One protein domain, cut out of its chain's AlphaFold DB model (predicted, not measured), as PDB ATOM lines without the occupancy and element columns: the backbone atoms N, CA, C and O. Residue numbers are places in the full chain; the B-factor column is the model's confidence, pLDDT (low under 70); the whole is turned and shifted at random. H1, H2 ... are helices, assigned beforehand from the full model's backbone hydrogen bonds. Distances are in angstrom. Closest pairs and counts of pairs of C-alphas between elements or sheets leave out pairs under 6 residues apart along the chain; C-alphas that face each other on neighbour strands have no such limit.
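What this domain is: This is residues 2 to 47 of the 272 residues of an uncharacterized protein of Acidovorax citrulli (UniProt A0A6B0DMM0). The model shows a lopsided helical hairpin: a short helix, H1, side by side with a much longer one, H2, preceded by a leading stretch, residues 2 to 11, with no named element. The printed part has 46 residues with two named helices, H1 then H2, and no named strand; the class is all helix. It is compact, with a radius of gyration of the C-alphas of 10.4 A, yet elongated in outline, spanning 31 by 18 by 16 A.

Where its parts are: H1 is residues 12 to 19, starting at C-alpha 12 at (-24.135, -3.628, -39.016). H2, residues 27 to 46, is 28.9 A long and ends at C-alpha 46 at (-15.936, -13.889, -34.714).

How they stand to each other: H1 and H2 form a hairpin and touch, H2 with residues 32 to 40 alone; their closest C-alphas, Val 19 and Thr 33, are 6.4 A apart. They run opposite ways at a shallow tilt of 10 degrees. In both, every O i to N i+4 pair is within hydrogen-bond range.

The domain as a whole: The two farthest C-alphas, Asp 25 and Ile 46, are 31.6 A apart. The printed part has no cut, and the seven-residue link is short. Residues 2 to 9 are under pLDDT 70.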
ATOM      1  N   ARG A   2     -19.168  -1.106 -52.801       40.94
ATOM      2  CA  ARG A   2     -20.537  -1.533 -53.128       40.94
ATOM      3  C   ARG A   2     -20.420  -3.008 -53.511       40.94
ATOM      4  O   ARG A   2     -20.039  -3.287 -54.639       40.94
ATOM      5  N   SER A   3     -20.639  -3.938 -52.589       45.09
ATOM      6  CA  SER A   3     -20.844  -5.332 -52.987       45.09
ATOM      7  C   SER A   3     -22.307  -5.467 -53.405       45.09
ATOM      8  O   SER A   3     -23.214  -5.212 -52.617       45.09
ATOM      9  N   ASN A   4     -22.530  -5.782 -54.681       53.56
ATOM     10  CA  ASN A   4     -23.828  -6.174 -55.246       53.56
ATOM     11  C   ASN A   4     -24.948  -5.108 -55.238       53.56
ATOM     12  O   ASN A   4     -26.127  -5.433 -55.210       53.56
ATOM     13  N   GLY A   5     -24.607  -3.816 -55.310       58.06
ATOM     14  CA  GLY A   5     -25.599  -2.750 -55.540       58.06
ATOM     15  C   GLY A   5     -26.275  -2.171 -54.290       58.06
ATOM     16  O   GLY A   5     -27.034  -1.213 -54.416       58.06
ATOM     17  N   VAL A   6     -25.946  -2.649 -53.085       61.28
ATOM     18  CA  VAL A   6     -26.439  -2.080 -51.817       61.28
ATOM     19  C   VAL A   6     -25.355  -1.230 -51.154       61.28
ATOM     20  O   VAL A   6     -24.179  -1.597 -51.101       61.28
ATOM     21  N   ALA A   7     -25.731  -0.047 -50.666       66.19
ATOM     22  CA  ALA A   7     -24.813   0.818 -49.936       66.19
ATOM     23  C   ALA A   7     -24.525   0.231 -48.544       66.19
ATOM     24  O   ALA A   7     -25.446  -0.012 -47.772       66.19
ATOM     25  N   VAL A   8     -23.251   0.065 -48.194       67.38
ATOM     26  CA  VAL A   8     -22.842  -0.404 -46.859       67.38
ATOM     27  C   VAL A   8     -23.045   0.717 -45.826       67.38
ATOM     28  O   VAL A   8     -22.931   1.909 -46.144       67.38
ATOM     29  N   GLY A   9     -23.437   0.368 -44.601       67.62
ATOM     30  CA  GLY A   9     -23.505   1.279 -43.454       67.62
ATOM     31  C   GLY A   9     -22.141   1.505 -42.799       67.62
ATOM     32  O   GLY A   9     -21.151   0.885 -43.172       67.62
ATOM     33  N   ARG A  10     -22.074   2.387 -41.797       70.75
ATOM     34  CA  ARG A  10     -20.882   2.532 -40.939       70.75
ATOM     35  C   ARG A  10     -20.751   1.393 -39.922       70.75
ATOM     36  O   ARG A  10     -19.677   1.184 -39.372       70.75
ATOM     37  N   ASN A  11     -21.844   0.679 -39.669       72.38
ATOM     38  CA  ASN A  11     -21.941  -0.475 -38.781       72.38
ATOM     39  C   ASN A  11     -22.998  -1.464 -39.314       72.38
ATOM     40  O   ASN A  11     -23.657  -1.206 -40.330       72.38
ATOM     41  N   TRP A  12     -23.162  -2.602 -38.633       75.88
ATOM     42  CA  TRP A  12     -24.135  -3.628 -39.016       75.88
ATOM     43  C   TRP A  12     -25.582  -3.152 -38.930       75.88
ATOM     44  O   TRP A  12     -26.350  -3.444 -39.839       75.88
ATOM     45  N   THR A  13     -25.945  -2.349 -37.928       74.75
ATOM     46  CA  THR A  13     -27.299  -1.783 -37.797       74.75
ATOM     47  C   THR A  13     -27.675  -0.931 -39.010       74.75
ATOM     48  O   THR A  13     -28.729  -1.123 -39.610       74.75
ATOM     49  N   GLU A  14     -26.792  -0.023 -39.426       76.31
ATOM     50  CA  GLU A  14     -26.988   0.803 -40.619       76.31
ATOM     51  C   GLU A  14     -26.960  -0.025 -41.906       76.31
ATOM     52  O   GLU A  14     -27.672   0.295 -42.855       76.31
ATOM     53  N   THR A  15     -26.127  -1.067 -41.961       78.56
ATOM     54  CA  THR A  15     -26.052  -1.959 -43.126       78.56
ATOM     55  C   THR A  15     -27.359  -2.732 -43.285       78.56
ATOM     56  O   THR A  15     -27.935  -2.720 -44.368       78.56
ATOM     57  N   LEU A  16     -27.892  -3.304 -42.205       75.50
ATOM     58  CA  LEU A  16     -29.172  -4.013 -42.206       75.50
ATOM     59  C   LEU A  16     -30.344  -3.091 -42.531       75.50
ATOM     60  O   LEU A  16     -31.164  -3.433 -43.374       75.50
ATOM     61  N   ALA A  17     -30.370  -1.881 -41.967       77.62
ATOM     62  CA  ALA A  17     -31.385  -0.877 -42.287       77.62
ATOM     63  C   ALA A  17     -31.384  -0.451 -43.769       77.62
ATOM     64  O   ALA A  17     -32.380   0.078 -44.261       77.62
ATOM     65  N   LYS A  18     -30.258  -0.617 -44.473       79.00
ATOM     66  CA  LYS A  18     -30.162  -0.385 -45.920       79.00
ATOM     67  C   LYS A  18     -30.562  -1.627 -46.712       79.00
ATOM     68  O   LYS A  18     -31.276  -1.480 -47.696       79.00
ATOM     69  N   VAL A  19     -30.159  -2.823 -46.268       78.12
ATOM     70  CA  VAL A  19     -30.554  -4.110 -46.872       78.12
ATOM     71  C   VAL A  19     -32.071  -4.315 -46.802       78.12
ATOM     72  O   VAL A  19     -32.675  -4.698 -47.799       78.12
ATOM     73  N   SER A  20     -32.720  -3.976 -45.685       75.25
ATOM     74  CA  SER A  20     -34.177  -4.115 -45.526       75.25
ATOM     75  C   SER A  20     -35.008  -3.192 -46.415       75.25
ATOM     76  O   SER A  20     -36.198  -3.428 -46.595       75.25
ATOM     77  N   LYS A  21     -34.394  -2.157 -46.997       78.12
ATOM     78  CA  LYS A  21     -35.044  -1.233 -47.939       78.12
ATOM     79  C   LYS A  21     -34.901  -1.658 -49.400       78.12
ATOM     80  O   LYS A  21     -35.423  -0.979 -50.280       78.12
ATOM     81  N   VAL A  22     -34.161  -2.732 -49.680       75.88
ATOM     82  CA  VAL A  22     -33.988  -3.251 -51.039       75.88
ATOM     83  C   VAL A  22     -35.261  -3.984 -51.453       75.88
ATOM     84  O   VAL A  22     -35.765  -4.813 -50.698       75.88
ATOM     85  N   ASN A  23     -35.769  -3.700 -52.658       72.31
ATOM     86  CA  ASN A  23     -36.913  -4.424 -53.209       72.31
ATOM     87  C   ASN A  23     -36.548  -5.908 -53.430       72.31
ATOM     88  O   ASN A  23     -35.740  -6.225 -54.304       72.31
ATOM     89  N   GLN A  24     -37.177  -6.794 -52.656       71.81
ATOM     90  CA  GLN A  24     -36.933  -8.240 -52.640       71.81
ATOM     91  C   GLN A  24     -37.533  -8.996 -53.840       71.81
ATOM     92  O   GLN A  24     -37.340 -10.206 -53.955       71.81
ATOM     93  N   ASP A  25     -38.220  -8.311 -54.758       74.81
ATOM     94  CA  ASP A  25     -38.852  -8.930 -55.931       74.81
ATOM     95  C   ASP A  25     -37.843  -9.355 -57.009       74.81
ATOM     96  O   ASP A  25     -38.164 -10.135 -57.906       74.81
ATOM     97  N   THR A  26     -36.598  -8.878 -56.925       76.62
ATOM     98  CA  THR A  26     -35.535  -9.230 -57.878       76.62
ATOM     99  C   THR A  26     -34.633 -10.339 -57.332       76.62
ATOM    100  O   THR A  26     -34.297 -10.354 -56.149       76.62
ATOM    101  N   LEU A  27     -34.181 -11.250 -58.205       73.38
ATOM    102  CA  LEU A  27     -33.216 -12.304 -57.842       73.38
ATOM    103  C   LEU A  27     -31.939 -11.720 -57.222       73.38
ATOM    104  O   LEU A  27     -31.476 -12.194 -56.190       73.38
ATOM    105  N   LEU A  28     -31.441 -10.615 -57.787       75.81
ATOM    106  CA  LEU A  28     -30.264  -9.916 -57.277       75.81
ATOM    107  C   LEU A  28     -30.446  -9.454 -55.820       75.81
ATOM    108  O   LEU A  28     -29.534  -9.604 -55.011       75.81
ATOM    109  N   ALA A  29     -31.612  -8.908 -55.462       72.69
ATOM    110  CA  ALA A  29     -31.884  -8.448 -54.100       72.69
ATOM    111  C   ALA A  29     -31.929  -9.590 -53.078       72.69
ATOM    112  O   ALA A  29     -31.427  -9.432 -51.959       72.69
ATOM    113  N   LYS A  30     -32.480 -10.744 -53.473       77.62
ATOM    114  CA  LYS A  30     -32.491 -11.952 -52.641       77.62
ATOM    115  C   LYS A  30     -31.069 -12.445 -52.384       77.62
ATOM    116  O   LYS A  30     -30.707 -12.642 -51.225       77.62
ATOM    117  N   ASP A  31     -30.243 -12.516 -53.427       80.88
ATOM    118  CA  ASP A  31     -28.838 -12.922 -53.315       80.88
ATOM    119  C   ASP A  31     -28.039 -11.982 -52.403       80.88
ATOM    120  O   ASP A  31     -27.271 -12.434 -51.552       80.88
ATOM    121  N   VAL A  32     -28.229 -10.662 -52.533       78.19
ATOM    122  CA  VAL A  32     -27.541  -9.688 -51.669       78.19
ATOM    123  C   VAL A  32     -27.958  -9.851 -50.214       78.19
ATOM    124  O   VAL A  32     -27.111  -9.820 -49.321       78.19
ATOM    125  N   THR A  33     -29.256 -10.018 -49.970       77.19
ATOM    126  CA  THR A  33     -29.795 -10.188 -48.620       77.19
ATOM    127  C   THR A  33     -29.249 -11.465 -47.988       77.19
ATOM    128  O   THR A  33     -28.770 -11.428 -46.857       77.19
ATOM    129  N   GLN A  34     -29.225 -12.570 -48.735       80.25
ATOM    130  CA  GLN A  34     -28.668 -13.837 -48.272       80.25
ATOM    131  C   GLN A  34     -27.171 -13.724 -47.947       80.25
ATOM    132  O   GLN A  34     -26.738 -14.169 -46.886       80.25
ATOM    133  N   GLN A  35     -26.384 -13.070 -48.806       81.56
ATOM    134  CA  GLN A  35     -24.959 -12.834 -48.544       81.56
ATOM    135  C   GLN A  35     -24.734 -11.949 -47.311       81.56
ATOM    136  O   GLN A  35     -23.836 -12.217 -46.515       81.56
ATOM    137  N   ALA A  36     -25.547 -10.907 -47.124       78.44
ATOM    138  CA  ALA A  36     -25.459 -10.042 -45.952       78.44
ATOM    139  C   ALA A  36     -25.786 -10.804 -44.658       78.44
ATOM    140  O   ALA A  36     -25.079 -10.639 -43.664       78.44
ATOM    141  N   LEU A  37     -26.813 -11.658 -44.681       79.06
ATOM    142  CA  LEU A  37     -27.173 -12.521 -43.556       79.06
ATOM    143  C   LEU A  37     -26.062 -13.523 -43.229       79.06
ATOM    144  O   LEU A  37     -25.774 -13.740 -42.054       79.06
ATOM    145  N   GLU A  38     -25.398 -14.083 -44.241       82.00
ATOM    146  CA  GLU A  38     -24.285 -15.007 -44.027       82.00
ATOM    147  C   GLU A  38     -23.054 -14.301 -43.446       82.00
ATOM    148  O   GLU A  38     -22.486 -14.748 -42.450       82.00
ATOM    149  N   LEU A  39     -22.677 -13.141 -43.986       82.25
ATOM    150  CA  LEU A  39     -21.585 -12.342 -43.419       82.25
ATOM    151  C   LEU A  39     -21.883 -11.908 -41.981       82.25
ATOM    152  O   LEU A  39     -20.978 -11.848 -41.147       82.25
ATOM    153  N   LEU A  40     -23.146 -11.623 -41.678       79.88
ATOM    154  CA  LEU A  40     -23.571 -11.282 -40.332       79.88
ATOM    155  C   LEU A  40     -23.552 -12.487 -39.390       79.88
ATOM    156  O   LEU A  40     -23.135 -12.338 -38.244       79.88
ATOM    157  N   ARG A  41     -23.944 -13.677 -39.865       82.81
ATOM    158  CA  ARG A  41     -23.773 -14.937 -39.130       82.81
ATOM    159  C   ARG A  41     -22.305 -15.138 -38.778       82.81
ATOM    160  O   ARG A  41     -21.982 -15.394 -37.627       82.81
ATOM    161  N   VAL A  42     -21.401 -14.963 -39.739       83.56
ATOM    162  CA  VAL A  42     -19.960 -15.058 -39.477       83.56
ATOM    163  C   VAL A  42     -19.536 -14.005 -38.452       83.56
ATOM    164  O   VAL A  42     -18.889 -14.339 -37.461       83.56
ATOM    165  N   HIS A  43     -19.952 -12.748 -38.622       83.00
ATOM    166  CA  HIS A  43     -19.635 -11.678 -37.676       83.00
ATOM    167  C   HIS A  43     -20.133 -11.968 -36.254       83.00
ATOM    168  O   HIS A  43     -19.405 -11.706 -35.295       83.00
ATOM    169  N   SER A  44     -21.321 -12.556 -36.092       83.81
ATOM    170  CA  SER A  44     -21.848 -12.930 -34.775       83.81
ATOM    171  C   SER A  44     -21.035 -14.042 -34.104       83.81
ATOM    172  O   SER A  44     -21.156 -14.221 -32.896       83.81
ATOM    173  N   LEU A  45     -20.162 -14.748 -34.834       84.12
ATOM    174  CA  LEU A  45     -19.272 -15.788 -34.306       84.12
ATOM    175  C   LEU A  45     -17.854 -15.305 -34.000       84.12
ATOM    176  O   LEU A  45     -17.214 -15.862 -33.105       84.12
ATOM    177  N   ILE A  46     -17.349 -14.324 -34.757       81.81
ATOM    178  CA  ILE A  46     -15.936 -13.889 -34.714       81.81
ATOM    179  C   ILE A  46     -15.745 -12.396 -34.418       81.81
ATOM    180  O   ILE A  46     -14.623 -11.903 -34.495       81.81
ATOM    181  N   GLY A  47     -16.826 -11.663 -34.143       82.12
ATOM    182  CA  GLY A  47     -16.793 -10.239 -33.816       82.12
ATOM    183  C   GLY A  47     -16.067  -9.932 -32.501       82.12
ATOM    184  O   GLY A  47     -15.214 -10.683 -32.034       82.12
TER     185      GLY A  47